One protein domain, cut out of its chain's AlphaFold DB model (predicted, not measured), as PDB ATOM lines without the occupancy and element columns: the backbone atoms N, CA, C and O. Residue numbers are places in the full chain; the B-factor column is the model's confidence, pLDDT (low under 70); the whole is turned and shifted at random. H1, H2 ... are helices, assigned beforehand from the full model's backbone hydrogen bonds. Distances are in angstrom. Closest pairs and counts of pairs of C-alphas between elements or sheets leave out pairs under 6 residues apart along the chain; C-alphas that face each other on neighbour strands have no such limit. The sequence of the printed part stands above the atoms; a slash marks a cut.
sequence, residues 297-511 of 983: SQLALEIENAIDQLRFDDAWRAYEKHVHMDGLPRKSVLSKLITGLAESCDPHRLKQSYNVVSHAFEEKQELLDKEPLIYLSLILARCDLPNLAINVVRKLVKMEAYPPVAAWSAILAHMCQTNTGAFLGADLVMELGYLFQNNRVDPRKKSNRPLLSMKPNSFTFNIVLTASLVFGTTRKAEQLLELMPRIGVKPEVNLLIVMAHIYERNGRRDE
ATOM      1  N   SER A 297      39.509 -27.125  -6.951       80.50
ATOM      2  CA  SER A 297      39.526 -27.356  -8.399       80.50
ATOM      3  C   SER A 297      38.133 -27.585  -9.001       80.50
ATOM      4  O   SER A 297      37.890 -27.138 -10.123       80.50
ATOM      5  N   GLN A 298      37.189 -28.177  -8.257       84.38
ATOM      6  CA  GLN A 298      35.780 -28.233  -8.661       84.38
ATOM      7  C   GLN A 298      35.153 -26.834  -8.617       84.38
ATOM      8  O   GLN A 298      34.518 -26.436  -9.590       84.38
ATOM      9  N   LEU A 299      35.379 -26.051  -7.554       84.56
ATOM     10  CA  LEU A 299      34.895 -24.664  -7.476       84.56
ATOM     11  C   LEU A 299      35.482 -23.790  -8.596       84.56
ATOM     12  O   LEU A 299      34.760 -23.000  -9.200       84.56
ATOM     13  N   ALA A 300      36.764 -23.959  -8.926       87.25
ATOM     14  CA  ALA A 300      37.393 -23.307 -10.072       87.25
ATOM     15  C   ALA A 300      36.711 -23.676 -11.404       87.25
ATOM     16  O   ALA A 300      36.404 -22.793 -12.203       87.25
ATOM     17  N   LEU A 301      36.423 -24.963 -11.623       88.50
ATOM     18  CA  LEU A 301      35.724 -25.444 -12.817       88.50
ATOM     19  C   LEU A 301      34.257 -24.968 -12.870       88.50
ATOM     20  O   LEU A 301      33.747 -24.666 -13.947       88.50
ATOM     21  N   GLU A 302      33.581 -24.854 -11.726       87.88
ATOM     22  CA  GLU A 302      32.237 -24.272 -11.615       87.88
ATOM     23  C   GLU A 302      32.227 -22.775 -11.960       87.88
ATOM     24  O   GLU A 302      31.334 -22.340 -12.686       87.88
ATOM     25  N   ILE A 303      33.233 -22.003 -11.523       88.50
ATOM     26  CA  ILE A 303      33.417 -20.597 -11.923       88.50
ATOM     27  C   ILE A 303      33.571 -20.498 -13.445       88.50
ATOM     28  O   ILE A 303      32.839 -19.744 -14.085       88.50
ATOM     29  N   GLU A 304      34.485 -21.275 -14.035       89.06
ATOM     30  CA  GLU A 304      34.738 -21.242 -15.477       89.06
ATOM     31  C   GLU A 304      33.505 -21.632 -16.307       89.06
ATOM     32  O   GLU A 304      33.131 -20.895 -17.220       89.06
ATOM     33  N   ASN A 305      32.823 -22.726 -15.949       89.75
ATOM     34  CA  ASN A 305      31.600 -23.172 -16.623       89.75
ATOM     35  C   ASN A 305      30.437 -22.178 -16.467       89.75
ATOM     36  O   ASN A 305      29.639 -22.013 -17.389       89.75
ATOM     37  N   ALA A 306      30.309 -21.519 -15.312       89.38
ATOM     38  CA  ALA A 306      29.272 -20.513 -15.098       89.38
ATOM     39  C   ALA A 306      29.527 -19.244 -15.930       89.38
ATOM     40  O   ALA A 306      28.568 -18.654 -16.425       89.38
ATOM     41  N   ILE A 307      30.790 -18.857 -16.146       88.62
ATOM     42  CA  ILE A 307      31.164 -17.758 -17.055       88.62
ATOM     43  C   ILE A 307      30.836 -18.119 -18.507       88.62
ATOM     44  O   ILE A 307      30.156 -17.344 -19.177       88.62
ATOM     45  N   ASP A 308      31.239 -19.307 -18.973       87.19
ATOM     46  CA  ASP A 308      30.988 -19.763 -20.352       87.19
ATOM     47  C   ASP A 308      29.481 -19.897 -20.663       87.19
ATOM     48  O   ASP A 308      29.056 -19.767 -21.810       87.19
ATOM     49  N   GLN A 309      28.655 -20.107 -19.633       88.25
ATOM     50  CA  GLN A 309      27.188 -20.151 -19.712       88.25
ATOM     51  C   GLN A 309      26.508 -18.798 -19.413       88.25
ATOM     52  O   GLN A 309      25.284 -18.750 -19.282       88.25
ATOM     53  N   LEU A 310      27.271 -17.705 -19.273       83.75
ATOM     54  CA  LEU A 310      26.802 -16.349 -18.933       83.75
ATOM     55  C   LEU A 310      26.025 -16.251 -17.597       83.75
ATOM     56  O   LEU A 310      25.322 -15.272 -17.332       83.75
ATOM     57  N   ARG A 311      26.176 -17.241 -16.707       87.44
ATOM     58  CA  ARG A 311      25.563 -17.310 -15.367       87.44
ATOM     59  C   ARG A 311      26.422 -16.581 -14.330       87.44
ATOM     60  O   ARG A 311      26.861 -17.157 -13.335       87.44
ATOM     61  N   PHE A 312      26.657 -15.291 -14.561       87.56
ATOM     62  CA  PHE A 312      27.571 -14.459 -13.766       87.56
ATOM     63  C   PHE A 312      27.287 -14.473 -12.256       87.56
ATOM     64  O   PHE A 312      28.219 -14.443 -11.458       87.56
ATOM     65  N   ASP A 313      26.020 -14.563 -11.850       86.38
ATOM     66  CA  ASP A 313      25.633 -14.560 -10.434       86.38
ATOM     67  C   ASP A 313      25.847 -15.922  -9.746       86.38
ATOM     68  O   ASP A 313      25.979 -15.972  -8.523       86.38
ATOM     69  N   ASP A 314      25.920 -17.023 -10.509       87.81
ATOM     70  CA  ASP A 314      26.430 -18.312 -10.022       87.81
ATOM     71  C   ASP A 314      27.962 -18.282  -9.937       87.81
ATOM     72  O   ASP A 314      28.521 -18.661  -8.908       87.81
ATOM     73  N   ALA A 315      28.633 -17.754 -10.970       89.44
ATOM     74  CA  ALA A 315      30.090 -17.601 -11.001       89.44
ATOM     75  C   ALA A 315      30.605 -16.746  -9.830       89.44
ATOM     76  O   ALA A 315      31.600 -17.099  -9.198       89.44
ATOM     77  N   TRP A 316      29.906 -15.657  -9.489       90.75
ATOM     78  CA  TRP A 316      30.252 -14.807  -8.348       90.75
ATOM     79  C   TRP A 316      30.122 -15.547  -7.011       90.75
ATOM     80  O   TRP A 316      31.045 -15.512  -6.203       90.75
ATOM     81  N   ARG A 317      29.027 -16.292  -6.800       88.94
ATOM     82  CA  ARG A 317      28.841 -17.116  -5.591       88.94
ATOM     83  C   ARG A 317      29.869 -18.246  -5.482       88.94
ATOM     84  O   ARG A 317      30.287 -18.578  -4.375       88.94
ATOM     85  N   ALA A 318      30.288 -18.836  -6.602       88.12
ATOM     86  CA  ALA A 318      31.355 -19.836  -6.625       88.12
ATOM     87  C   ALA A 318      32.733 -19.210  -6.325       88.12
ATOM     88  O   ALA A 318      33.498 -19.768  -5.538       88.12
ATOM     89  N   TYR A 319      33.015 -18.012  -6.854       90.94
ATOM     90  CA  TYR A 319      34.212 -17.232  -6.526       90.94
ATOM     91  C   TYR A 319      34.270 -16.850  -5.041       90.94
ATOM     92  O   TYR A 319      35.282 -17.101  -4.391       90.94
ATOM     93  N   GLU A 320      33.186 -16.311  -4.473       90.00
ATOM     94  CA  GLU A 320      33.123 -15.977  -3.045       90.00
ATOM     95  C   GLU A 320      33.399 -17.211  -2.177       90.00
ATOM     96  O   GLU A 320      34.230 -17.137  -1.272       90.00
ATOM     97  N   LYS A 321      32.788 -18.365  -2.488       88.38
ATOM     98  CA  LYS A 321      33.086 -19.639  -1.810       88.38
ATOM     99  C   LYS A 321      34.560 -20.036  -1.924       88.38
ATOM    100  O   LYS A 321      35.149 -20.406  -0.914       88.38
ATOM    101  N   HIS A 322      35.160 -19.951  -3.114       89.69
ATOM    102  CA  HIS A 322      36.573 -20.289  -3.320       89.69
ATOM    103  C   HIS A 322      37.488 -19.398  -2.464       89.69
ATOM    104  O   HIS A 322      38.376 -19.915  -1.786       89.69
ATOM    105  N   VAL A 323      37.237 -18.083  -2.418       87.81
ATOM    106  CA  VAL A 323      38.032 -17.143  -1.609       87.81
ATOM    107  C   VAL A 323      37.915 -17.422  -0.108       87.81
ATOM    108  O   VAL A 323      38.920 -17.347   0.592       87.81
ATOM    109  N   HIS A 324      36.737 -17.816   0.387       86.00
ATOM    110  CA  HIS A 324      36.559 -18.197   1.795       86.00
ATOM    111  C   HIS A 324      37.188 -19.558   2.164       86.00
ATOM    112  O   HIS A 324      37.379 -19.815   3.349       86.00
ATOM    113  N   MET A 325      37.479 -20.426   1.185       83.94
ATOM    114  CA  MET A 325      37.971 -21.797   1.408       83.94
ATOM    115  C   MET A 325      39.484 -21.949   1.189       83.94
ATOM    116  O   MET A 325      40.167 -22.507   2.043       83.94
ATOM    117  N   ASP A 326      40.000 -21.469   0.054       78.19
ATOM    118  CA  ASP A 326      41.386 -21.681  -0.419       78.19
ATOM    119  C   ASP A 326      42.059 -20.359  -0.864       78.19
ATOM    120  O   ASP A 326      43.176 -20.324  -1.383       78.19
ATOM    121  N   GLY A 327      41.377 -19.225  -0.664       84.44
ATOM    122  CA  GLY A 327      41.832 -17.913  -1.113       84.44
ATOM    123  C   GLY A 327      41.680 -17.705  -2.624       84.44
ATOM    124  O   GLY A 327      40.769 -18.233  -3.265       84.44
ATOM    125  N   LEU A 328      42.543 -16.862  -3.195       85.50
ATOM    126  CA  LEU A 328      42.439 -16.430  -4.592       85.50
ATOM    127  C   LEU A 328      42.614 -17.600  -5.587       85.50
ATOM    128  O   LEU A 328      43.628 -18.300  -5.512       85.50
ATOM    129  N   PRO A 329      41.694 -17.770  -6.562       86.62
ATOM    130  CA  PRO A 329      41.810 -18.784  -7.607       86.62
ATOM    131  C   PRO A 329      43.090 -18.688  -8.443       86.62
ATOM    132  O   PRO A 329      43.741 -17.644  -8.538       86.62
ATOM    133  N   ARG A 330      43.402 -19.787  -9.143       85.88
ATOM    134  CA  ARG A 330      44.512 -19.847 -10.104       85.88
ATOM    135  C   ARG A 330      44.395 -18.745 -11.163       85.88
ATOM    136  O   ARG A 330      43.305 -18.408 -11.619       85.88
ATOM    137  N   LYS A 331      45.552 -18.261 -11.615       87.94
ATOM    138  CA  LYS A 331      45.729 -17.158 -12.575       87.94
ATOM    139  C   LYS A 331      44.852 -17.234 -13.843       87.94
ATOM    140  O   LYS A 331      44.345 -16.204 -14.281       87.94
ATOM    141  N   SER A 332      44.609 -18.429 -14.391       87.56
ATOM    142  CA  SER A 332      43.691 -18.634 -15.529       87.56
ATOM    143  C   SER A 332      42.230 -18.335 -15.171       87.56
ATOM    144  O   SER A 332      41.592 -17.514 -15.826       87.56
ATOM    145  N   VAL A 333      41.740 -18.939 -14.085       88.25
ATOM    146  CA  VAL A 333      40.376 -18.794 -13.550       88.25
ATOM    147  C   VAL A 333      40.108 -17.336 -13.183       88.25
ATOM    148  O   VAL A 333      39.082 -16.770 -13.552       88.25
ATOM    149  N   LEU A 334      41.071 -16.703 -12.503       90.06
ATOM    150  CA  LEU A 334      41.011 -15.300 -12.102       90.06
ATOM    151  C   LEU A 334      40.922 -14.373 -13.325       90.06
ATOM    152  O   LEU A 334      40.086 -13.473 -13.356       90.06
ATOM    153  N   SER A 335      41.731 -14.631 -14.356       90.56
ATOM    154  CA  SER A 335      41.697 -13.876 -15.614       90.56
ATOM    155  C   SER A 335      40.362 -14.039 -16.343       90.56
ATOM    156  O   SER A 335      39.759 -13.037 -16.720       90.56
ATOM    157  N   LYS A 336      39.860 -15.276 -16.476       89.31
ATOM    158  CA  LYS A 336      38.578 -15.591 -17.128       89.31
ATOM    159  C   LYS A 336      37.384 -14.973 -16.389       89.31
ATOM    160  O   LYS A 336      36.468 -14.463 -17.032       89.31
ATOM    161  N   LEU A 337      37.421 -14.932 -15.055       90.31
ATOM    162  CA  LEU A 337      36.434 -14.230 -14.228       90.31
ATOM    163  C   LEU A 337      36.473 -12.713 -14.453       90.31
ATOM    164  O   LEU A 337      35.424 -12.104 -14.661       90.31
ATOM    165  N   ILE A 338      37.666 -12.109 -14.454       91.06
ATOM    166  CA  ILE A 338      37.842 -10.671 -14.701       91.06
ATOM    167  C   ILE A 338      37.281 -10.281 -16.075       91.06
ATOM    168  O   ILE A 338      36.536  -9.300 -16.166       91.06
ATOM    169  N   THR A 339      37.599 -11.050 -17.123       89.69
ATOM    170  CA  THR A 339      37.177 -10.761 -18.502       89.69
ATOM    171  C   THR A 339      35.704 -11.055 -18.738       89.69
ATOM    172  O   THR A 339      35.034 -10.218 -19.329       89.69
ATOM    173  N   GLY A 340      35.167 -12.171 -18.233       86.25
ATOM    174  CA  GLY A 340      33.752 -12.516 -18.393       86.25
ATOM    175  C   GLY A 340      32.820 -11.532 -17.678       86.25
ATOM    176  O   GLY A 340      31.831 -11.074 -18.250       86.25
ATOM    177  N   LEU A 341      33.166 -11.117 -16.451       87.19
ATOM    178  CA  LEU A 341      32.428 -10.055 -15.757       87.19
ATOM    179  C   LEU A 341      32.525  -8.712 -16.499       87.19
ATOM    180  O   LEU A 341      31.550  -7.959 -16.503       87.19
ATOM    181  N   ALA A 342      33.656  -8.417 -17.151       87.62
ATOM    182  CA  ALA A 342      33.810  -7.214 -17.965       87.62
ATOM    183  C   ALA A 342      32.985  -7.269 -19.266       87.62
ATOM    184  O   ALA A 342      32.280  -6.307 -19.561       87.62
ATOM    185  N   GLU A 343      32.988  -8.391 -19.994       86.00
ATOM    186  CA  GLU A 343      32.193  -8.594 -21.218       86.00
ATOM    187  C   GLU A 343      30.691  -8.353 -20.998       86.00
ATOM    188  O   GLU A 343      30.009  -7.872 -21.901       86.00
ATOM    189  N   SER A 344      30.184  -8.600 -19.783       83.75
ATOM    190  CA  SER A 344      28.784  -8.336 -19.424       83.75
ATOM    191  C   SER A 344      28.362  -6.856 -19.496       83.75
ATOM    192  O   SER A 344      27.164  -6.579 -19.539       83.75
ATOM    193  N   CYS A 345      29.319  -5.914 -19.495       82.31
ATOM    194  CA  CYS A 345      29.132  -4.454 -19.561       82.31
ATOM    195  C   CYS A 345      28.199  -3.824 -18.495       82.31
ATOM    196  O   CYS A 345      27.903  -2.629 -18.556       82.31
ATOM    197  N   ASP A 346      27.751  -4.589 -17.500       84.75
ATOM    198  CA  ASP A 346      26.897  -4.128 -16.403       84.75
ATOM    199  C   ASP A 346      27.730  -3.394 -15.328       84.75
ATOM    200  O   ASP A 346      28.670  -3.983 -14.787       84.75
ATOM    201  N   PRO A 347      27.391  -2.143 -14.948       86.44
ATOM    202  CA  PRO A 347      28.077  -1.403 -13.889       86.44
ATOM    203  C   PRO A 347      28.208  -2.140 -12.544       86.44
ATOM    204  O   PRO A 347      29.174  -1.889 -11.817       86.44
ATOM    205  N   HIS A 348      27.286  -3.046 -12.192       88.19
ATOM    206  CA  HIS A 348      27.410  -3.863 -10.981       88.19
ATOM    207  C   HIS A 348      28.523  -4.911 -11.127       88.19
ATOM    208  O   HIS A 348      29.468  -4.925 -10.333       88.19
ATOM    209  N   ARG A 349      28.468  -5.728 -12.186       87.81
ATOM    210  CA  ARG A 349      29.472  -6.764 -12.499       87.81
ATOM    211  C   ARG A 349      30.857  -6.192 -12.815       87.81
ATOM    212  O   ARG A 349      31.867  -6.756 -12.396       87.81
ATOM    213  N   LEU A 350      30.926  -5.014 -13.432       89.94
ATOM    214  CA  LEU A 350      32.168  -4.258 -13.623       89.94
ATOM    215  C   LEU A 350      32.791  -3.812 -12.291       89.94
ATOM    216  O   LEU A 350      34.006  -3.917 -12.111       89.94
ATOM    217  N   LYS A 351      31.976  -3.369 -11.324       89.81
ATOM    218  CA  LYS A 351      32.449  -3.050  -9.970       89.81
ATOM    219  C   LYS A 351      32.885  -4.307  -9.207       89.81
ATOM    220  O   LYS A 351      33.896  -4.260  -8.513       89.81
ATOM    221  N   GLN A 352      32.185  -5.431  -9.371       90.75
ATOM    222  CA  GLN A 352      32.610  -6.734  -8.845       90.75
ATOM    223  C   GLN A 352      33.986  -7.140  -9.410       90.75
ATOM    224  O   GLN A 352      34.896  -7.419  -8.631       90.75
ATOM    225  N   SER A 353      34.192  -7.060 -10.730       90.62
ATOM    226  CA  SER A 353      35.487  -7.335 -11.381       90.62
ATOM    227  C   SER A 353      36.611  -6.406 -10.882       90.62
ATOM    228  O   SER A 353      37.696  -6.864 -10.522       90.62
ATOM    229  N   TYR A 354      36.336  -5.103 -10.724       92.56
ATOM    230  CA  TYR A 354      37.280  -4.158 -10.109       92.56
ATOM    231  C   TYR A 354      37.634  -4.516  -8.650       92.56
ATOM    232  O   TYR A 354      38.784  -4.346  -8.232       92.56
ATOM    233  N   ASN A 355      36.678  -5.023  -7.865       90.75
ATOM    234  CA  ASN A 355      36.930  -5.462  -6.490       90.75
ATOM    235  C   ASN A 355      37.838  -6.706  -6.451       90.75
ATOM    236  O   ASN A 355      38.760  -6.741  -5.638       90.75
ATOM    237  N   VAL A 356      37.642  -7.674  -7.360       90.50
ATOM    238  CA  VAL A 356      38.531  -8.845  -7.530       90.50
ATOM    239  C   VAL A 356      39.964  -8.394  -7.812       90.50
ATOM    240  O   VAL A 356      40.890  -8.794  -7.112       90.50
ATOM    241  N   VAL A 357      40.143  -7.489  -8.779       91.62
ATOM    242  CA  VAL A 357      41.449  -6.894  -9.113       91.62
ATOM    243  C   VAL A 357      42.054  -6.130  -7.934       91.62
ATOM    244  O   VAL A 357      43.270  -6.134  -7.749       91.62
ATOM    245  N   SER A 358      41.226  -5.467  -7.126       90.31
ATOM    246  CA  SER A 358      41.708  -4.704  -5.974       90.31
ATOM    247  C   SER A 358      42.248  -5.619  -4.877       90.31
ATOM    248  O   SER A 358      43.400  -5.440  -4.491       90.31
ATOM    249  N   HIS A 359      41.484  -6.646  -4.495       88.56
ATOM    250  CA  HIS A 359      41.882  -7.665  -3.521       88.56
ATOM    251  C   HIS A 359      43.106  -8.471  -3.991       88.56
ATOM    252  O   HIS A 359      44.077  -8.606  -3.251       88.56
ATOM    253  N   ALA A 360      43.127  -8.922  -5.251       87.88
ATOM    254  CA  ALA A 360      44.263  -9.653  -5.815       87.88
ATOM    255  C   ALA A 360      45.562  -8.828  -5.847       87.88
ATOM    256  O   ALA A 360      46.642  -9.371  -5.629       87.88
ATOM    257  N   PHE A 361      45.469  -7.512  -6.059       88.56
ATOM    258  CA  PHE A 361      46.620  -6.604  -6.004       88.56
ATOM    259  C   PHE A 361      47.156  -6.380  -4.575       88.56
ATOM    260  O   PHE A 361      48.318  -6.008  -4.407       88.56
ATOM    261  N   GLU A 362      46.322  -6.557  -3.552       85.94
ATOM    262  CA  GLU A 362      46.706  -6.395  -2.144       85.94
ATOM    263  C   GLU A 362      47.283  -7.693  -1.557       85.94
ATOM    264  O   GLU A 362      48.267  -7.632  -0.826       85.94
ATOM    265  N   GLU A 363      46.759  -8.856  -1.956       85.00
ATOM    266  CA  GLU A 363      47.239 -10.176  -1.517       85.00
ATOM    267  C   GLU A 363      48.414 -10.729  -2.352       85.00
ATOM    268  O   GLU A 363      49.445 -11.119  -1.805       85.00
ATOM    269  N   LYS A 364      48.252 -10.850  -3.683       84.19
ATOM    270  CA  LYS A 364      49.136 -11.641  -4.569       84.19
ATOM    271  C   LYS A 364      49.176 -11.082  -6.001       84.19
ATOM    272  O   LYS A 364      48.576 -11.641  -6.920       84.19
ATOM    273  N   GLN A 365      49.940 -10.007  -6.204       83.94
ATOM    274  CA  GLN A 365      50.041  -9.290  -7.491       83.94
ATOM    275  C   GLN A 365      50.441 -10.179  -8.684       83.94
ATOM    276  O   GLN A 365      49.960  -9.965  -9.793       83.94
ATOM    277  N   GLU A 366      51.254 -11.216  -8.462       81.88
ATOM    278  CA  GLU A 366      51.718 -12.157  -9.497       81.88
ATOM    279  C   GLU A 366      50.580 -12.927 -10.202       81.88
ATOM    280  O   GLU A 366      50.729 -13.357 -11.351       81.88
ATOM    281  N   LEU A 367      49.421 -13.073  -9.541       84.81
ATOM    282  CA  LEU A 367      48.236 -13.737 -10.098       84.81
ATOM    283  C   LEU A 367      47.529 -12.912 -11.183       84.81
ATOM    284  O   LEU A 367      46.708 -13.463 -11.913       84.81
ATOM    285  N   LEU A 368      47.830 -11.618 -11.308       88.38
ATOM    286  CA  LEU A 368      47.224 -10.740 -12.306       88.38
ATOM    287  C   LEU A 368      48.021 -10.759 -13.620       88.38
ATOM    288  O   LEU A 368      49.250 -10.817 -13.622       88.38
ATOM    289  N   ASP A 369      47.313 -10.688 -14.749       86.69
ATOM    290  CA  ASP A 369      47.905 -10.480 -16.073       86.69
ATOM    291  C   ASP A 369      47.583  -9.096 -16.630       86.69
ATOM    292  O   ASP A 369      46.519  -8.524 -16.391       86.69
ATOM    293  N   LYS A 370      48.510  -8.570 -17.436       87.81
ATOM    294  CA  LYS A 370      48.376  -7.251 -18.065       87.81
ATOM    295  C   LYS A 370      47.155  -7.173 -19.004       87.81
ATOM    296  O   LYS A 370      46.464  -6.163 -19.021       87.81
ATOM    297  N   GLU A 371      46.869  -8.232 -19.765       89.06
ATOM    298  CA  GLU A 371      45.858  -8.235 -20.837       89.06
ATOM    299  C   GLU A 371      44.410  -8.180 -20.300       89.06
ATOM    300  O   GLU A 371      43.685  -7.266 -20.710       89.06
ATOM    301  N   PRO A 372      43.994  -9.014 -19.320       89.94
ATOM    302  CA  PRO A 372      42.704  -8.873 -18.632       89.94
ATOM    303  C   PRO A 372      42.497  -7.501 -17.983       89.94
ATOM    304  O   PRO A 372      41.385  -6.976 -17.984       89.94
ATOM    305  N   LEU A 373      43.557  -6.896 -17.437       91.94
ATOM    306  CA  LEU A 373      43.482  -5.599 -16.760       91.94
ATOM    307  C   LEU A 373      43.354  -4.421 -17.730       91.94
ATOM    308  O   LEU A 373      42.564  -3.512 -17.477       91.94
ATOM    309  N   ILE A 374      44.085  -4.431 -18.849       90.62
ATOM    310  CA  ILE A 374      43.909  -3.432 -19.915       90.62
ATOM    311  C   ILE A 374      42.487  -3.547 -20.484       90.62
ATOM    312  O   ILE A 374      41.810  -2.532 -20.635       90.62
ATOM    313  N   TYR A 375      42.002  -4.773 -20.715       90.81
ATOM    314  CA  TYR A 375      40.636  -5.018 -21.176       90.81
ATOM    315  C   TYR A 375      39.576  -4.506 -20.186       90.81
ATOM    316  O   TYR A 375      38.710  -3.720 -20.567       90.81
ATOM    317  N   LEU A 376      39.677  -4.863 -18.899       92.44
ATOM    318  CA  LEU A 376      38.780  -4.358 -17.854       92.44
ATOM    319  C   LEU A 376      38.796  -2.822 -17.796       92.44
ATOM    320  O   LEU A 376      37.739  -2.203 -17.717       92.44
ATOM    321  N   SER A 377      39.975  -2.198 -17.861       92.69
ATOM    322  CA  SER A 377      40.105  -0.736 -17.853       92.69
ATOM    323  C   SER A 377      39.433  -0.084 -19.072       92.69
ATOM    324  O   SER A 377      38.774   0.946 -18.926       92.69
ATOM    325  N   LEU A 378      39.507  -0.718 -20.249       90.56
ATOM    326  CA  LEU A 378      38.831  -0.268 -21.467       90.56
ATOM    327  C   LEU A 378      37.304  -0.356 -21.354       90.56
ATOM    328  O   LEU A 378      36.619   0.600 -21.716       90.56
ATOM    329  N   ILE A 379      36.754  -1.455 -20.824       89.62
ATOM    330  CA  ILE A 379      35.299  -1.565 -20.633       89.62
ATOM    331  C   ILE A 379      34.817  -0.605 -19.533       89.62
ATOM    332  O   ILE A 379      33.827   0.094 -19.730       89.62
ATOM    333  N   LEU A 380      35.552  -0.461 -18.424       90.81
ATOM    334  CA  LEU A 380      35.259   0.547 -17.392       90.81
ATOM    335  C   LEU A 380      35.245   1.977 -17.961       90.81
ATOM    336  O   LEU A 380      34.410   2.785 -17.556       90.81
ATOM    337  N   ALA A 381      36.130   2.291 -18.910       89.50
ATOM    338  CA  ALA A 381      36.123   3.571 -19.611       89.50
ATOM    339  C   ALA A 381      34.925   3.714 -20.572       89.50
ATOM    340  O   ALA A 381      34.314   4.778 -20.615       89.50
ATOM    341  N   ARG A 382      34.553   2.650 -21.303       88.00
ATOM    342  CA  ARG A 382      33.380   2.615 -22.206       88.00
ATOM    343  C   ARG A 382      32.033   2.691 -21.480       88.00
ATOM    344  O   ARG A 382      31.057   3.115 -22.088       88.00
ATOM    345  N   CYS A 383      31.978   2.294 -20.210       87.50
ATOM    346  CA  CYS A 383      30.771   2.299 -19.375       87.50
ATOM    347  C   CYS A 383      30.691   3.510 -18.418       87.50
ATOM    348  O   CYS A 383      30.053   3.415 -17.373       87.50
ATOM    349  N   ASP A 384      31.349   4.630 -18.747       84.81
ATOM    350  CA  ASP A 384      31.354   5.886 -17.972       84.81
ATOM    351  C   ASP A 384      31.841   5.756 -16.504       84.81
ATOM    352  O   ASP A 384      31.434   6.515 -15.619       84.81
ATOM    353  N   LEU A 385      32.775   4.833 -16.220       89.69
ATOM    354  CA  LEU A 385      33.379   4.623 -14.891       89.69
ATOM    355  C   LEU A 385      34.878   5.022 -14.835       89.69
ATOM    356  O   LEU A 385      35.720   4.220 -14.406       89.69
ATOM    357  N   PRO A 386      35.260   6.274 -15.188       90.62
ATOM    358  CA  PRO A 386      36.663   6.676 -15.342       90.62
ATOM    359  C   PRO A 386      37.489   6.563 -14.050       90.62
ATOM    360  O   PRO A 386      38.680   6.272 -14.117       90.62
ATOM    361  N   ASN A 387      36.860   6.721 -12.878       91.31
ATOM    362  CA  ASN A 387      37.495   6.533 -11.564       91.31
ATOM    363  C   ASN A 387      38.032   5.107 -11.351       91.31
ATOM    364  O   ASN A 387      39.042   4.923 -10.676       91.31
ATOM    365  N   LEU A 388      37.350   4.095 -11.894       92.94
ATOM    366  CA  LEU A 388      37.771   2.701 -11.774       92.94
ATOM    367  C   LEU A 388      38.802   2.367 -12.858       92.94
ATOM    368  O   LEU A 388      39.842   1.788 -12.549       92.94
ATOM    369  N   ALA A 389      38.564   2.818 -14.096       92.56
ATOM    370  CA  ALA A 389      39.480   2.635 -15.222       92.56
ATOM    371  C   ALA A 389      40.900   3.149 -14.913       92.56
ATOM    372  O   ALA A 389      41.858   2.375 -14.996       92.56
ATOM    373  N   ILE A 390      41.037   4.405 -14.461       92.94
ATOM    374  CA  ILE A 390      42.342   5.005 -14.126       92.94
ATOM    375  C   ILE A 390      43.061   4.264 -12.995       92.94
ATOM    376  O   ILE A 390      44.281   4.121 -13.021       92.94
ATOM    377  N   ASN A 391      42.323   3.742 -12.013       92.69
ATOM    378  CA  ASN A 391      42.917   3.011 -10.899       92.69
ATOM    379  C   ASN A 391      43.436   1.628 -11.323       92.69
ATOM    380  O   ASN A 391      44.444   1.181 -10.776       92.69
ATOM    381  N   VAL A 392      42.835   0.992 -12.335       92.62
ATOM    382  CA  VAL A 392      43.403  -0.213 -12.964       92.62
ATOM    383  C   VAL A 392      44.694   0.120 -13.723       92.62
ATOM    384  O   VAL A 392      45.685  -0.587 -13.544       92.62
ATOM    385  N   VAL A 393      44.754   1.234 -14.470       91.25
ATOM    386  CA  VAL A 393      46.005   1.685 -15.127       91.25
ATOM    387  C   VAL A 393      47.095   1.998 -14.091       91.25
ATOM    388  O   VAL A 393      48.231   1.550 -14.229       91.25
ATOM    389  N   ARG A 394      46.759   2.686 -12.993       91.88
ATOM    390  CA  ARG A 394      47.698   2.942 -11.884       91.88
ATOM    391  C   ARG A 394      48.164   1.652 -11.193       91.88
ATOM    392  O   ARG A 394      49.329   1.578 -10.807       91.88
ATOM    393  N   LYS A 395      47.305   0.633 -11.040       91.06
ATOM    394  CA  LYS A 395      47.706  -0.698 -10.536       91.06
ATOM    395  C   LYS A 395      48.650  -1.405 -11.530       91.06
ATOM    396  O   LYS A 395      49.684  -1.898 -11.096       91.06
ATOM    397  N   LEU A 396      48.383  -1.363 -12.842       89.69
ATOM    398  CA  LEU A 396      49.287  -1.887 -13.886       89.69
ATOM    399  C   LEU A 396      50.692  -1.267 -13.817       89.69
ATOM    400  O   LEU A 396      51.681  -1.994 -13.760       89.69
ATOM    401  N   VAL A 397      50.786   0.066 -13.742       87.50
ATOM    402  CA  VAL A 397      52.074   0.782 -13.636       87.50
ATOM    403  C   VAL A 397      52.837   0.403 -12.362       87.50
ATOM    404  O   VAL A 397      54.057   0.247 -12.410       87.50
ATOM    405  N   LYS A 398      52.139   0.199 -11.234       86.69
ATOM    406  CA  LYS A 398      52.749  -0.241  -9.965       86.69
ATOM    407  C   LYS A 398      53.308  -1.668 -10.005       86.69
ATOM    408  O   LYS A 398      54.255  -1.935  -9.279       86.69
ATOM    409  N   MET A 399      52.768  -2.549 -10.848       86.69
ATOM    410  CA  MET A 399      53.283  -3.913 -11.064       86.69
ATOM    411  C   MET A 399      54.360  -3.983 -12.166       86.69
ATOM    412  O   MET A 399      54.685  -5.068 -12.638       86.69
ATOM    413  N   GLU A 400      54.856  -2.835 -12.648       83.31
ATOM    414  CA  GLU A 400      55.714  -2.703 -13.844       83.31
ATOM    415  C   GLU A 400      55.117  -3.314 -15.136       83.31
ATOM    416  O   GLU A 400      55.801  -3.502 -16.144       83.31
ATOM    417  N   ALA A 401      53.805  -3.571 -15.143       84.81
ATOM    418  CA  ALA A 401      53.053  -4.154 -16.248       84.81
ATOM    419  C   ALA A 401      52.608  -3.063 -17.242       84.81
ATOM    420  O   ALA A 401      51.417  -2.852 -17.473       84.81
ATOM    421  N   TYR A 402      53.576  -2.328 -17.793       85.88
ATOM    422  CA  TYR A 402      53.336  -1.133 -18.606       85.88
ATOM    423  C   TYR A 402      52.508  -1.432 -19.879       85.88
ATOM    424  O   TYR A 402      52.964  -2.203 -20.730       85.88
ATOM    425  N   PRO A 403      51.317  -0.824 -20.060       86.94
ATOM    426  CA  PRO A 403      50.552  -0.942 -21.300       86.94
ATOM    427  C   PRO A 403      51.212  -0.163 -22.456       86.94
ATOM    428  O   PRO A 403      51.789   0.904 -22.227       86.94
ATOM    429  N   PRO A 404      51.100  -0.636 -23.713       86.88
ATOM    430  CA  PRO A 404      51.569   0.110 -24.879       86.88
ATOM    431  C   PRO A 404      50.702   1.355 -25.130       86.88
ATOM    432  O   PRO A 404      49.513   1.348 -24.803       86.88
ATOM    433  N   VAL A 405      51.274   2.401 -25.749       87.81
ATOM    434  CA  VAL A 405      50.601   3.705 -25.949       87.81
ATOM    435  C   VAL A 405      49.190   3.568 -26.521       87.81
ATOM    436  O   VAL A 405      48.259   4.066 -25.902       87.81
ATOM    437  N   ALA A 406      49.016   2.837 -27.629       86.19
ATOM    438  CA  ALA A 406      47.722   2.671 -28.301       86.19
ATOM    439  C   ALA A 406      46.615   2.104 -27.384       86.19
ATOM    440  O   ALA A 406      45.455   2.507 -27.473       86.19
ATOM    441  N   ALA A 407      46.971   1.206 -26.458       87.62
ATOM    442  CA  ALA A 407      46.015   0.610 -25.533       87.62
ATOM    443  C   ALA A 407      45.581   1.598 -24.438       87.62
ATOM    444  O   ALA A 407      44.387   1.731 -24.164       87.62
ATOM    445  N   TRP A 408      46.523   2.331 -23.826       90.25
ATOM    446  CA  TRP A 408      46.166   3.306 -22.788       90.25
ATOM    447  C   TRP A 408      45.621   4.622 -23.356       90.25
ATOM    448  O   TRP A 408      44.796   5.249 -22.696       90.25
ATOM    449  N   SER A 409      45.955   4.998 -24.596       90.88
ATOM    450  CA  SER A 409      45.319   6.118 -25.303       90.88
ATOM    451  C   SER A 409      43.853   5.842 -25.649       90.88
ATOM    452  O   SER A 409      43.038   6.758 -25.581       90.88
ATOM    453  N   ALA A 410      43.490   4.590 -25.954       89.69
ATOM    454  CA  ALA A 410      42.095   4.204 -26.182       89.69
ATOM    455  C   ALA A 410      41.263   4.265 -24.888       89.69
ATOM    456  O   ALA A 410      40.183   4.859 -24.864       89.69
ATOM    457  N   ILE A 411      41.802   3.737 -23.778       91.25
ATOM    458  CA  ILE A 411      41.214   3.885 -22.432       91.25
ATOM    459  C   ILE A 411      41.012   5.376 -22.105       91.25
ATOM    460  O   ILE A 411      39.924   5.791 -21.701       91.25
ATOM    461  N   LEU A 412      42.045   6.191 -22.338       92.50
ATOM    462  CA  LEU A 412      42.046   7.633 -22.103       92.50
ATOM    463  C   LEU A 412      40.963   8.359 -22.913       92.50
ATOM    464  O   LEU A 412      40.228   9.156 -22.339       92.50
ATOM    465  N   ALA A 413      40.822   8.081 -24.211       89.75
ATOM    466  CA  ALA A 413      39.847   8.756 -25.072       89.75
ATOM    467  C   ALA A 413      38.389   8.384 -24.772       89.75
ATOM    468  O   ALA A 413      37.510   9.236 -24.918       89.75
ATOM    469  N   HIS A 414      38.132   7.156 -24.306       88.44
ATOM    470  CA  HIS A 414      36.826   6.782 -23.763       88.44
ATOM    471  C   HIS A 414      36.544   7.516 -22.442       88.44
ATOM    472  O   HIS A 414      35.510   8.170 -22.329       88.44
ATOM    473  N   MET A 415      37.481   7.516 -21.481       91.25
ATOM    474  CA  MET A 415      37.331   8.286 -20.231       91.25
ATOM    475  C   MET A 415      37.061   9.776 -20.508       91.25
ATOM    476  O   MET A 415      36.161  10.378 -19.919       91.25
ATOM    477  N   CYS A 416      37.825  10.364 -21.429       91.44
ATOM    478  CA  CYS A 416      37.783  11.780 -21.788       91.44
ATOM    479  C   CYS A 416      36.515  12.213 -22.550       91.44
ATOM    480  O   CYS A 416      36.406  13.387 -22.889       91.44
ATOM    481  N   GLN A 417      35.524  11.334 -22.760       89.06
ATOM    482  CA  GLN A 417      34.166  11.745 -23.155       89.06
ATOM    483  C   GLN A 417      33.363  12.375 -21.998       89.06
ATOM    484  O   GLN A 417      32.269  12.894 -22.218       89.06
ATOM    485  N   THR A 418      33.897  12.358 -20.771       88.31
ATOM    486  CA  THR A 418      33.261  12.910 -19.565       88.31
ATOM    487  C   THR A 418      34.127  13.991 -18.911       88.31
ATOM    488  O   THR A 418      35.351  13.910 -18.933       88.31
ATOM    489  N   ASN A 419      33.508  14.977 -18.248       88.12
ATOM    490  CA  ASN A 419      34.227  16.040 -17.521       88.12
ATOM    491  C   ASN A 419      35.165  15.470 -16.431       88.12
ATOM    492  O   ASN A 419      36.348  15.805 -16.359       88.12
ATOM    493  N   THR A 420      34.662  14.531 -15.625       89.00
ATOM    494  CA  THR A 420      35.464  13.823 -14.615       89.00
ATOM    495  C   THR A 420      36.608  13.034 -15.247       89.00
ATOM    496  O   THR A 420      37.737  13.107 -14.767       89.00
ATOM    497  N   GLY A 421      36.355  12.314 -16.343       89.38
ATOM    498  CA  GLY A 421      37.380  11.561 -17.057       89.38
ATOM    499  C   GLY A 421      38.411  12.430 -17.781       89.38
ATOM    500  O   GLY A 421      39.562  12.019 -17.851       89.38
ATOM    501  N   ALA A 422      38.067  13.643 -18.222       90.62
ATOM    502  CA  ALA A 422      39.022  14.617 -18.757       90.62
ATOM    503  C   ALA A 422      39.968  15.146 -17.660       90.62
ATOM    504  O   ALA A 422      41.187  15.137 -17.830       90.62
ATOM    505  N   PHE A 423      39.425  15.515 -16.491       92.19
ATOM    506  CA  PHE A 423      40.221  15.927 -15.326       92.19
ATOM    507  C   PHE A 423      41.188  14.825 -14.859       92.19
ATOM    508  O   PHE A 423      42.342  15.119 -14.539       92.19
ATOM    509  N   LEU A 424      40.719  13.571 -14.835       92.12
ATOM    510  CA  LEU A 424      41.501  12.388 -14.459       92.12
ATOM    511  C   LEU A 424      42.498  11.970 -15.548       92.12
ATOM    512  O   LEU A 424      43.611  11.565 -15.231       92.12
ATOM    513  N   GLY A 425      42.136  12.094 -16.826       91.88
ATOM    514  CA  GLY A 425      43.028  11.844 -17.958       91.88
ATOM    515  C   GLY A 425      44.215  12.806 -17.978       91.88
ATOM    516  O   GLY A 425      45.338  12.391 -18.252       91.88
ATOM    517  N   ALA A 426      43.993  14.063 -17.583       92.50
ATOM    518  CA  ALA A 426      45.066  15.022 -17.343       92.50
ATOM    519  C   ALA A 426      45.984  14.615 -16.181       92.50
ATOM    520  O   ALA A 426      47.201  14.703 -16.332       92.50
ATOM    521  N   ASP A 427      45.441  14.112 -15.064       91.31
ATOM    522  CA  ASP A 427      46.279  13.566 -13.983       91.31
ATOM    523  C   ASP A 427      47.084  12.352 -14.453       91.31
ATOM    524  O   ASP A 427      48.271  12.273 -14.162       91.31
ATOM    525  N   LEU A 428      46.490  11.449 -15.244       91.94
ATOM    526  CA  LEU A 428      47.194  10.288 -15.789       91.94
ATOM    527  C   LEU A 428      48.341  10.704 -16.721       91.94
ATOM    528  O   LEU A 428      49.465  10.250 -16.531       91.94
ATOM    529  N   VAL A 429      48.106  11.584 -17.701       92.50
ATOM    530  CA  VAL A 429      49.175  12.033 -18.618       92.50
ATOM    531  C   VAL A 429      50.263  12.814 -17.873       92.50
ATOM    532  O   VAL A 429      51.438  12.672 -18.213       92.50
ATOM    533  N   MET A 430      49.922  13.561 -16.815       90.00
ATOM    534  CA  MET A 430      50.925  14.153 -15.925       90.00
ATOM    535  C   MET A 430      51.715  13.081 -15.161       90.00
ATOM    536  O   MET A 430      52.938  13.055 -15.278       90.00
ATOM    537  N   GLU A 431      51.053  12.173 -14.435       88.00
ATOM    538  CA  GLU A 431      51.669  11.071 -13.673       88.00
ATOM    539  C   GLU A 431      52.624  10.236 -14.534       88.00
ATOM    540  O   GLU A 431      53.779  10.036 -14.155       88.00
ATOM    541  N   LEU A 432      52.175   9.796 -15.715       87.31
ATOM    542  CA  LEU A 432      53.012   9.047 -16.654       87.31
ATOM    543  C   LEU A 432      54.122   9.931 -17.235       87.31
ATOM    544  O   LEU A 432      55.250   9.472 -17.393       87.31
ATOM    545  N   GLY A 433      53.839  11.202 -17.524       84.75
ATOM    546  CA  GLY A 433      54.801  12.155 -18.070       84.75
ATOM    547  C   GLY A 433      55.966  12.484 -17.130       84.75
ATOM    548  O   GLY A 433      57.105  12.599 -17.589       84.75
ATOM    549  N   TYR A 434      55.727  12.558 -15.816       83.69
ATOM    550  CA  TYR A 434      56.784  12.742 -14.812       83.69
ATOM    551  C   TYR A 434      57.828  11.610 -14.835       83.69
ATOM    552  O   TYR A 434      59.000  11.876 -14.567       83.69
ATOM    553  N   LEU A 435      57.456  10.386 -15.242       78.06
ATOM    554  CA  LEU A 435      58.385   9.252 -15.382       78.06
ATOM    555  C   LEU A 435      59.423   9.441 -16.506       78.06
ATOM    556  O   LEU A 435      60.442   8.757 -16.504       78.06
ATOM    557  N   PHE A 436      59.187  10.352 -17.457       78.50
ATOM    558  CA  PHE A 436      60.042  10.564 -18.636       78.50
ATOM    559  C   PHE A 436      60.731  11.938 -18.673       78.50
ATOM    560  O   PHE A 436      61.415  12.252 -19.654       78.50
ATOM    561  N   GLN A 437      60.570  12.770 -17.637       72.31
ATOM    562  CA  GLN A 437      61.161  14.111 -17.606       72.31
ATOM    563  C   GLN A 437      62.688  14.083 -17.744       72.31
ATOM    564  O   GLN A 437      63.378  13.245 -17.157       72.31
ATOM    565  N   ASN A 438      63.220  15.044 -18.504       62.69
ATOM    566  CA  ASN A 438      64.652  15.198 -18.777       62.69
ATOM    567  C   ASN A 438      65.294  13.934 -19.392       62.69
ATOM    568  O   ASN A 438      66.474  13.670 -19.172       62.69
ATOM    569  N   ASN A 439      64.509  13.130 -20.126       62.09
ATOM    570  CA  ASN A 439      64.911  11.844 -20.712       62.09
ATOM    571  C   ASN A 439      65.522  10.847 -19.701       62.09
ATOM    572  O   ASN A 439      66.374  10.035 -20.066       62.09
ATOM    573  N   ARG A 440      65.087  10.880 -18.430       60.38
ATOM    574  CA  ARG A 440      65.563   9.977 -17.367       60.38
ATOM    575  C   ARG A 440      65.084   8.533 -17.556       60.38
ATOM    576  O   ARG A 440      64.162   8.067 -16.898       60.38
ATOM    577  N   VAL A 441      65.765   7.809 -18.434       61.66
ATOM    578  CA  VAL A 441      65.697   6.348 -18.544       61.66
ATOM    579  C   VAL A 441      66.594   5.741 -17.458       61.66
ATOM    580  O   VAL A 441      67.764   6.105 -17.383       61.66
ATOM    581  N   ASP A 442      66.077   4.839 -16.614       57.75
ATOM    582  CA  ASP A 442      66.852   4.256 -15.504       57.75
ATOM    583  C   ASP A 442      68.029   3.407 -16.034       57.75
ATOM    584  O   ASP A 442      67.797   2.336 -16.612       57.75
ATOM    585  N   PRO A 443      69.296   3.823 -15.830       56.38
ATOM    586  CA  PRO A 443      70.455   3.105 -16.356       56.38
ATOM    587  C   PRO A 443      70.702   1.757 -15.658       56.38
ATOM    588  O   PRO A 443      71.556   0.993 -16.102       56.38
ATOM    589  N   ARG A 444      69.987   1.446 -14.567       57.97
ATOM    590  CA  ARG A 444      70.158   0.205 -13.793       57.97
ATOM    591  C   ARG A 444      69.352  -0.973 -14.351       57.97
ATOM    592  O   ARG A 444      69.683  -2.121 -14.054       57.97
ATOM    593  N   LYS A 445      68.322  -0.732 -15.171       63.97
ATOM    594  CA  LYS A 445      67.501  -1.799 -15.773       63.97
ATOM    595  C   LYS A 445      68.095  -2.293 -17.095       63.97
ATOM    596  O   LYS A 445      68.285  -1.523 -18.031       63.97
ATOM    597  N   LYS A 446      68.296  -3.617 -17.214       55.06
ATOM    598  CA  LYS A 446      68.841  -4.292 -18.418       55.06
ATOM    599  C   LYS A 446      68.061  -4.028 -19.715       55.06
ATOM    600  O   LYS A 446      68.611  -4.215 -20.796       55.06
ATOM    601  N   SER A 447      66.788  -3.647 -19.628       59.47
ATOM    602  CA  SER A 447      65.989  -3.211 -20.775       59.47
ATOM    603  C   SER A 447      64.876  -2.282 -20.311       59.47
ATOM    604  O   SER A 447      63.963  -2.703 -19.606       59.47
ATOM    605  N   ASN A 448      64.921  -1.028 -20.755       70.88
ATOM    606  CA  ASN A 448      63.855  -0.051 -20.521       70.88
ATOM    607  C   ASN A 448      62.768  -0.078 -21.613       70.88
ATOM    608  O   ASN A 448      61.869   0.760 -21.615       70.88
ATOM    609  N   ARG A 449      62.816  -1.051 -22.539       71.88
ATOM    610  CA  ARG A 449      61.858  -1.191 -23.650       71.88
ATOM    611  C   ARG A 449      60.382  -1.261 -23.199       71.88
ATOM    612  O   ARG A 449      59.579  -0.619 -23.872       71.88
ATOM    613  N   PRO A 450      60.006  -1.943 -22.093       73.88
ATOM    614  CA  PRO A 450      58.620  -1.943 -21.605       73.88
ATOM    615  C   PRO A 450      58.159  -0.570 -21.093       73.88
ATOM    616  O   PRO A 450      57.074  -0.112 -21.433       73.88
ATOM    617  N   LEU A 451      59.005   0.133 -20.333       79.06
ATOM    618  CA  LEU A 451      58.695   1.483 -19.855       79.06
ATOM    619  C   LEU A 451      58.553   2.460 -21.035       79.06
ATOM    620  O   LEU A 451      57.582   3.207 -21.118       79.06
ATOM    621  N   LEU A 452      59.478   2.404 -21.999       81.56
ATOM    622  CA  LEU A 452      59.439   3.237 -23.203       81.56
ATOM    623  C   LEU A 452      58.201   2.979 -24.079       81.56
ATOM    624  O   LEU A 452      57.741   3.917 -24.725       81.56
ATOM    625  N   SER A 453      57.613   1.773 -24.074       82.19
ATOM    626  CA  SER A 453      56.372   1.508 -24.825       82.19
ATOM    627  C   SER A 453      55.135   2.215 -24.269       82.19
ATOM    628  O   SER A 453      54.111   2.243 -24.945       82.19
ATOM    629  N   MET A 454      55.227   2.811 -23.077       84.75
ATOM    630  CA  MET A 454      54.166   3.601 -22.451       84.75
ATOM    631  C   MET A 454      54.398   5.122 -22.578       84.75
ATOM    632  O   MET A 454      53.568   5.894 -22.106       84.75
ATOM    633  N   LYS A 455      55.501   5.582 -23.199       85.94
ATOM    634  CA  LYS A 455      55.835   7.017 -23.278       85.94
ATOM    635  C   LYS A 455      54.710   7.821 -23.967       85.94
ATOM    636  O   LYS A 455      54.375   7.497 -25.107       85.94
ATOM    637  N   PRO A 456      54.174   8.891 -23.342       90.56
ATOM    638  CA  PRO A 456      53.207   9.783 -23.982       90.56
ATOM    639  C   PRO A 456      53.722  10.357 -25.311       90.56
ATOM    640  O   PRO A 456      54.864  10.813 -25.407       90.56
ATOM    641  N   ASN A 457      52.860  10.350 -26.328       88.81
ATOM    642  CA  ASN A 457      53.087  10.925 -27.658       88.81
ATOM    643  C   ASN A 457      52.137  12.116 -27.911       88.81
ATOM    644  O   ASN A 457      51.237  12.377 -27.109       88.81
ATOM    645  N   SER A 458      52.311  12.836 -29.026       88.69
ATOM    646  CA  SER A 458      51.461  13.994 -29.358       88.69
ATOM    647  C   SER A 458      49.968  13.632 -29.389       88.69
ATOM    648  O   SER A 458      49.162  14.341 -28.793       88.69
ATOM    649  N   PHE A 459      49.606  12.461 -29.924       87.62
ATOM    650  CA  PHE A 459      48.231  11.949 -29.901       87.62
ATOM    651  C   PHE A 459      47.627  11.836 -28.483       87.62
ATOM    652  O   PHE A 459      46.510  12.298 -28.255       87.62
ATOM    653  N   THR A 460      48.366  11.311 -27.492       90.19
ATOM    654  CA  THR A 460      47.889  11.260 -26.089       90.19
ATOM    655  C   THR A 460      47.704  12.641 -25.460       90.19
ATOM    656  O   THR A 460      46.771  12.832 -24.680       90.19
ATOM    657  N   PHE A 461      48.538  13.621 -25.830       91.75
ATOM    658  CA  PHE A 461      48.326  15.016 -25.446       91.75
ATOM    659  C   PHE A 461      47.080  15.590 -26.140       91.75
ATOM    660  O   PHE A 461      46.235  16.175 -25.466       91.75
ATOM    661  N   ASN A 462      46.903  15.354 -27.443       90.06
ATOM    662  CA  ASN A 462      45.766  15.841 -28.229       90.06
ATOM    663  C   ASN A 462      44.407  15.395 -27.654       90.06
ATOM    664  O   ASN A 462      43.530  16.232 -27.440       90.06
ATOM    665  N   ILE A 463      44.266  14.109 -27.305       90.50
ATOM    666  CA  ILE A 463      43.068  13.551 -26.647       90.50
ATOM    667  C   ILE A 463      42.678  14.376 -25.407       90.50
ATOM    668  O   ILE A 463      41.539  14.827 -25.276       90.50
ATOM    669  N   VAL A 464      43.630  14.588 -24.495       92.44
ATOM    670  CA  VAL A 464      43.370  15.203 -23.185       92.44
ATOM    671  C   VAL A 464      43.225  16.716 -23.270       92.44
ATOM    672  O   VAL A 464      42.416  17.289 -22.541       92.44
ATOM    673  N   LEU A 465      43.988  17.373 -24.140       91.81
ATOM    674  CA  LEU A 465      43.939  18.820 -24.332       91.81
ATOM    675  C   LEU A 465      42.627  19.228 -25.017       91.81
ATOM    676  O   LEU A 465      41.954  20.138 -24.533       91.81
ATOM    677  N   THR A 466      42.190  18.477 -26.036       89.00
ATOM    678  CA  THR A 466      40.875  18.647 -26.681       89.00
ATOM    679  C   THR A 466      39.740  18.428 -25.678       89.00
ATOM    680  O   THR A 466      38.856  19.275 -25.546       89.00
ATOM    681  N   ALA A 467      39.782  17.349 -24.890       89.44
ATOM    682  CA  ALA A 467      38.775  17.102 -23.857       89.44
ATOM    683  C   ALA A 467      38.787  18.166 -22.743       89.44
ATOM    684  O   ALA A 467      37.732  18.635 -22.322       89.44
ATOM    685  N   SER A 468      39.966  18.607 -22.292       90.00
ATOM    686  CA  SER A 468      40.090  19.663 -21.277       90.00
ATOM    687  C   SER A 468      39.553  21.008 -21.757       90.00
ATOM    688  O   SER A 468      39.050  21.785 -20.948       90.00
ATOM    689  N   LEU A 469      39.630  21.283 -23.057       87.81
ATOM    690  CA  LEU A 469      39.026  22.457 -23.673       87.81
ATOM    691  C   LEU A 469      37.492  22.333 -23.745       87.81
ATOM    692  O   LEU A 469      36.800  23.253 -23.311       87.81
ATOM    693  N   VAL A 470      36.965  21.185 -24.195       86.50
ATOM    694  CA  VAL A 470      35.514  20.891 -24.236       86.50
ATOM    695  C   VAL A 470      34.872  20.970 -22.842       86.50
ATOM    696  O   VAL A 470      33.782  21.521 -22.699       86.50
ATOM    697  N   PHE A 471      35.541  20.455 -21.805       86.81
ATOM    698  CA  PHE A 471      35.017  20.409 -20.431       86.81
ATOM    699  C   PHE A 471      35.510  21.540 -19.509       86.81
ATOM    700  O   PHE A 471      35.109  21.603 -18.348       86.81
ATOM    701  N   GLY A 472      36.331  22.467 -20.013       84.12
ATOM    702  CA  GLY A 472      36.739  23.682 -19.296       84.12
ATOM    703  C   GLY A 472      37.817  23.505 -18.214       84.12
ATOM    704  O   GLY A 472      38.013  24.406 -17.401       84.12
ATOM    705  N   THR A 473      38.561  22.395 -18.186       86.12
ATOM    706  CA  THR A 473      39.661  22.141 -17.228       86.12
ATOM    707  C   THR A 473      40.989  22.788 -17.656       86.12
ATOM    708  O   THR A 473      42.073  22.226 -17.487       86.12
ATOM    709  N   THR A 474      40.927  24.000 -18.211       85.38
ATOM    710  CA  THR A 474      42.003  24.629 -18.997       85.38
ATOM    711  C   THR A 474      43.281  24.947 -18.208       85.38
ATOM    712  O   THR A 474      44.366  24.939 -18.783       85.38
ATOM    713  N   ARG A 475      43.212  25.136 -16.882       87.56
ATOM    714  CA  ARG A 475      44.414  25.281 -16.026       87.56
ATOM    715  C   ARG A 475      45.286  24.018 -15.982       87.56
ATOM    716  O   ARG A 475      46.505  24.125 -15.927       87.56
ATOM    717  N   LYS A 476      44.682  22.823 -16.034       87.31
ATOM    718  CA  LYS A 476      45.428  21.556 -16.157       87.31
ATOM    719  C   LYS A 476      45.983  21.363 -17.566       87.31
ATOM    720  O   LYS A 476      47.064  20.808 -17.726       87.31
ATOM    721  N   ALA A 477      45.263  21.847 -18.577       91.44
ATOM    722  CA  ALA A 477      45.737  21.823 -19.956       91.44
ATOM    723  C   ALA A 477      47.038  22.634 -20.115       91.44
ATOM    724  O   ALA A 477      47.996  22.140 -20.691       91.44
ATOM    725  N   GLU A 478      47.133  23.816 -19.504       89.88
ATOM    726  CA  GLU A 478      48.367  24.620 -19.470       89.88
ATOM    727  C   GLU A 478      49.540  23.900 -18.774       89.88
ATOM    728  O   GLU A 478      50.648  23.882 -19.305       89.88
ATOM    729  N   GLN A 479      49.292  23.202 -17.658       90.88
ATOM    730  CA  GLN A 479      50.308  22.368 -16.990       90.88
ATOM    731  C   GLN A 479      50.796  21.200 -17.869       90.88
ATOM    732  O   GLN A 479      51.978  20.853 -17.836       90.88
ATOM    733  N   LEU A 480      49.915  20.614 -18.686       92.00
ATOM    734  CA  LEU A 480      50.284  19.608 -19.687       92.00
ATOM    735  C   LEU A 480      51.127  20.209 -20.826       92.00
ATOM    736  O   LEU A 480      52.086  19.571 -21.259       92.00
ATOM    737  N   LEU A 481      50.827  21.433 -21.275       91.12
ATOM    738  CA  LEU A 481      51.628  22.133 -22.287       91.12
ATOM    739  C   LEU A 481      53.025  22.498 -21.764       91.12
ATOM    740  O   LEU A 481      54.009  22.280 -22.462       91.12
ATOM    741  N   GLU A 482      53.146  22.945 -20.512       89.06
ATOM    742  CA  GLU A 482      54.445  23.146 -19.853       89.06
ATOM    743  C   GLU A 482      55.267  21.853 -19.708       89.06
ATOM    744  O   GLU A 482      56.504  21.891 -19.691       89.06
ATOM    745  N   LEU A 483      54.592  20.710 -19.560       89.56
ATOM    746  CA  LEU A 483      55.192  19.390 -19.377       89.56
ATOM    747  C   LEU A 483      55.665  18.768 -20.703       89.56
ATOM    748  O   LEU A 483      56.687  18.078 -20.722       89.56
ATOM    749  N   MET A 484      54.955  19.016 -21.806       89.38
ATOM    750  CA  MET A 484      55.174  18.364 -23.101       89.38
ATOM    751  C   MET A 484      56.617  18.530 -23.651       89.38
ATOM    752  O   MET A 484      57.235  17.507 -23.979       89.38
ATOM    753  N   PRO A 485      57.243  19.732 -23.641       86.75
ATOM    754  CA  PRO A 485      58.652  19.892 -24.013       86.75
ATOM    755  C   PRO A 485      59.627  19.164 -23.076       86.75
ATOM    756  O   PRO A 485      60.645  18.650 -23.533       86.75
ATOM    757  N   ARG A 486      59.315  19.055 -21.773       85.06
ATOM    758  CA  ARG A 486      60.189  18.426 -20.752       85.06
ATOM    759  C   ARG A 486      60.302  16.904 -20.911       85.06
ATOM    760  O   ARG A 486      61.223  16.294 -20.369       85.06
ATOM    761  N   ILE A 487      59.372  16.303 -21.658       84.69
ATOM    762  CA  ILE A 487      59.359  14.889 -22.072       84.69
ATOM    763  C   ILE A 487      59.988  14.719 -23.475       84.69
ATOM    764  O   ILE A 487      60.248  13.597 -23.920       84.69
ATOM    765  N   GLY A 488      60.260  15.814 -24.190       81.19
ATOM    766  CA  GLY A 488      60.766  15.794 -25.562       81.19
ATOM    767  C   GLY A 488      59.721  15.356 -26.591       81.19
ATOM    768  O   GLY A 488      60.074  14.691 -27.562       81.19
ATOM    769  N   VAL A 489      58.440  15.676 -26.373       85.50
ATOM    770  CA  VAL A 489      57.375  15.474 -27.370       85.50
ATOM    771  C   VAL A 489      57.194  16.776 -28.151       85.50
ATOM    772  O   VAL A 489      57.059  17.839 -27.550       85.50
ATOM    773  N   LYS A 490      57.196  16.704 -29.486       80.38
ATOM    774  CA  LYS A 490      56.870  17.846 -30.355       80.38
ATOM    775  C   LYS A 490      55.359  17.879 -30.632       80.38
ATOM    776  O   LYS A 490      54.781  16.800 -30.762       80.38
ATOM    777  N   PRO A 491      54.723  19.061 -30.728       81.56
ATOM    778  CA  PRO A 491      53.330  19.165 -31.149       81.56
ATOM    779  C   PRO A 491      53.174  18.800 -32.631       81.56
ATOM    780  O   PRO A 491      53.987  19.195 -33.466       81.56
ATOM    781  N   GLU A 492      52.119  18.056 -32.951       77.50
ATOM    782  CA  GLU A 492      51.615  17.902 -34.323       77.50
ATOM    783  C   GLU A 492      50.813  19.147 -34.746       77.50
ATOM    784  O   GLU A 492      50.337  19.906 -33.903       77.50
ATOM    785  N   VAL A 493      50.627  19.341 -36.055       72.88
ATOM    786  CA  VAL A 493      49.983  20.534 -36.642       72.88
ATOM    787  C   VAL A 493      48.599  20.813 -36.036       72.88
ATOM    788  O   VAL A 493      48.346  21.919 -35.563       72.88
ATOM    789  N   ASN A 494      47.732  19.799 -35.945       73.56
ATOM    790  CA  ASN A 494      46.386  19.936 -35.374       73.56
ATOM    791  C   ASN A 494      46.412  20.321 -33.878       73.56
ATOM    792  O   ASN A 494      45.459  20.910 -33.367       73.56
ATOM    793  N   LEU A 495      47.505  20.018 -33.160       83.69
ATOM    794  CA  LEU A 495      47.643  20.356 -31.745       83.69
ATOM    795  C   LEU A 495      47.872  21.857 -31.529       83.69
ATOM    796  O   LEU A 495      47.440  22.385 -30.506       83.69
ATOM    797  N   LEU A 496      48.481  22.560 -32.492       84.88
ATOM    798  CA  LEU A 496      48.721  24.009 -32.421       84.88
ATOM    799  C   LEU A 496      47.407  24.796 -32.263       84.88
ATOM    800  O   LEU A 496      47.352  25.769 -31.514       84.88
ATOM    801  N   ILE A 497      46.330  24.329 -32.903       85.12
ATOM    802  CA  ILE A 497      44.988  24.930 -32.819       85.12
ATOM    803  C   ILE A 497      44.379  24.721 -31.429       85.12
ATOM    804  O   ILE A 497      43.880  25.658 -30.806       85.12
ATOM    805  N   VAL A 498      44.482  23.499 -30.895       86.75
ATOM    806  CA  VAL A 498      44.015  23.163 -29.541       86.75
ATOM    807  C   VAL A 498      44.800  23.955 -28.485       86.75
ATOM    808  O   VAL A 498      44.205  24.474 -27.540       86.75
ATOM    809  N   MET A 499      46.115  24.126 -28.670       88.06
ATOM    810  CA  MET A 499      46.960  24.986 -27.831       88.06
ATOM    811  C   MET A 499      46.513  26.451 -27.879       88.06
ATOM    812  O   MET A 499      46.338  27.061 -26.823       88.06
ATOM    813  N   ALA A 500      46.261  27.001 -29.071       87.69
ATOM    814  CA  ALA A 500      45.778  28.371 -29.235       87.69
ATOM    815  C   ALA A 500      44.441  28.598 -28.508       87.69
ATOM    816  O   ALA A 500      44.317  29.567 -27.762       87.69
ATOM    817  N   HIS A 501      43.485  27.670 -28.620       86.69
ATOM    818  CA  HIS A 501      42.238  27.715 -27.849       86.69
ATOM    819  C   HIS A 501      42.459  27.638 -26.323       86.69
ATOM    820  O   HIS A 501      41.766  28.314 -25.564       86.69
ATOM    821  N   ILE A 502      43.408  26.836 -25.832       87.62
ATOM    822  CA  ILE A 502      43.710  26.750 -24.388       87.62
ATOM    823  C   ILE A 502      44.297  28.071 -23.876       87.62
ATOM    824  O   ILE A 502      43.861  28.584 -22.843       87.62
ATOM    825  N   TYR A 503      45.235  28.660 -24.616       88.75
ATOM    826  CA  TYR A 503      45.800  29.970 -24.298       88.75
ATOM    827  C   TYR A 503      44.767  31.107 -24.445       88.75
ATOM    828  O   TYR A 503      44.785  32.037 -23.639       88.75
ATOM    829  N   GLU A 504      43.804  31.007 -25.370       87.19
ATOM    830  CA  GLU A 504      42.656  31.922 -25.541       87.19
ATOM    831  C   GLU A 504      41.674  31.887 -24.355       87.19
ATOM    832  O   GLU A 504      41.032  32.897 -24.030       87.19
ATOM    833  N   ARG A 505      41.585  30.739 -23.668       84.38
ATOM    834  CA  ARG A 505      40.796  30.559 -22.440       84.38
ATOM    835  C   ARG A 505      41.545  30.947 -21.167       84.38
ATOM    836  O   ARG A 505      40.900  31.442 -20.245       84.38
ATOM    837  N   ASN A 506      42.866  30.771 -21.115       85.75
ATOM    838  CA  ASN A 506      43.679  31.135 -19.945       85.75
ATOM    839  C   ASN A 506      44.256  32.562 -20.006       85.75
ATOM    840  O   ASN A 506      44.682  33.080 -18.978       85.75
ATOM    841  N   GLY A 507      44.241  33.213 -21.175       81.75
ATOM    842  CA  GLY A 507      44.691  34.596 -21.359       81.75
ATOM    843  C   GLY A 507      46.178  34.774 -21.675       81.75
ATOM    844  O   GLY A 507      46.737  35.839 -21.428       81.75
ATOM    845  N   ARG A 508      46.842  33.744 -22.203       83.44
ATOM    846  CA  ARG A 508      48.294  33.730 -22.446       83.44
ATOM    847  C   ARG A 508      48.647  34.316 -23.823       83.44
ATOM    848  O   ARG A 508      49.089  33.578 -24.697       83.44
ATOM    849  N   ARG A 509      48.441  35.629 -24.023       81.25
ATOM    850  CA  ARG A 509      48.648  36.320 -25.322       81.25
ATOM    851  C   ARG A 509      49.998  35.989 -25.962       81.25
ATOM    852  O   ARG A 509      50.030  35.574 -27.116       81.25
ATOM    853  N   ASP A 510      51.080  36.131 -25.201       83.88
ATOM    854  CA  ASP A 510      52.450  35.969 -25.703       83.88
ATOM    855  C   ASP A 510      52.690  34.562 -26.276       83.88
ATOM    856  O   ASP A 510      53.361  34.410 -27.292       83.88
ATOM    857  N   GLU A 511      52.062  33.537 -25.690       85.19
ATOM    858  CA  GLU A 511      52.157  32.146 -26.147       85.19
ATOM    859  C   GLU A 511      51.348  31.896 -27.434       85.19
ATOM    860  O   GLU A 511      51.734  31.077 -28.265       85.19
TER     861      GLU A 511
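This is residues 297 to 511 of the 983 residues of the protein "Hypothetical protein" of Miscanthus lutarioriparius (UniProt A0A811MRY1). A row of helical hairpins is stacked into a two-layered solenoid, H1, H3, H5, H7, H10 and H12 making one layer and H2, H4, H6, H8 and H11 the other. Residues 443 to 448, in the link before the small H9, stick out from this slab. H1 to H8, H10 and H11 form an up-and-down bundle, each running against the one before it, with mostly aligned packing. The printed part has 215 residues with twelve named helices, H1 to H12 in chain order, and no named strand: all helix. It is compact, with a radius of gyration of the C-alphas of 19.7 A, yet elongated, spanning 68 by 40 by 23 A.

The longest helix, H4, residues 347 to 363, forms a hairpin with H3, residues 331 to 343; the closest C-alphas, of Ile 338 and Ser 353, are 5.3 A apart. H3 touches H1, residues 297 to 308, the same way at a shallow tilt of 25 degrees, closest at the C-alphas of Ile 307 and Gly 340, 6.0 A. H1 and H2, residues 312 to 326, form a hairpin, with the C-alphas of Ile 303 and Ala 315 closest at 4.6 A. H5, residues 370 to 382, and H6, residues 386 to 398, form another, closest at the C-alphas of Ser 377 and Ala 389, 4.3 A. H5 touches H7, residues 405 to 415, at the C-alphas of Leu 378 and Ile 411, 4.9 A. H6 touches H8, residues 419 to 434, at the C-alphas of Pro 386 and Gly 421, 5.2 A. H8 touches H11, residues 474 to 483, at the C-alphas of Ala 426 and Lys 476, 6.7 A. H10, residues 458 to 470, touches H12, residues 493 to 506, at a tilt of 36 degrees, only just steep, closest at the C-alphas of Asn 462 and Leu 495, 6.0 A. H9, residues 449 to 452, touches no helix and is too short for an O i to N i+4 pair; its one O i to N i+3 pair is not within range. Every O i to N i+4 pair is within hydrogen-bond range in H1, H3, H4, H5, H7, H8 and H11, against 10 of 11 in H2, 8 of 9 in H6 and H10, and 8 of 10 in H12.

H1 begins at C-alpha 297 (39.526, -27.356, -8.399). H4 is 24.4 A long, H8 23.0 A, H12 20.8 A and H2 20.5 A. H12 ends at C-alpha 506 (43.679, 31.135, -19.945).

The C-alphas farthest apart, of Gln 298 and Asp 510, are 68.5 A apart. The printed part has no cut; the link from H8 to H9, 14 residues, is long. Residues 438 to 447 have pLDDT under 70.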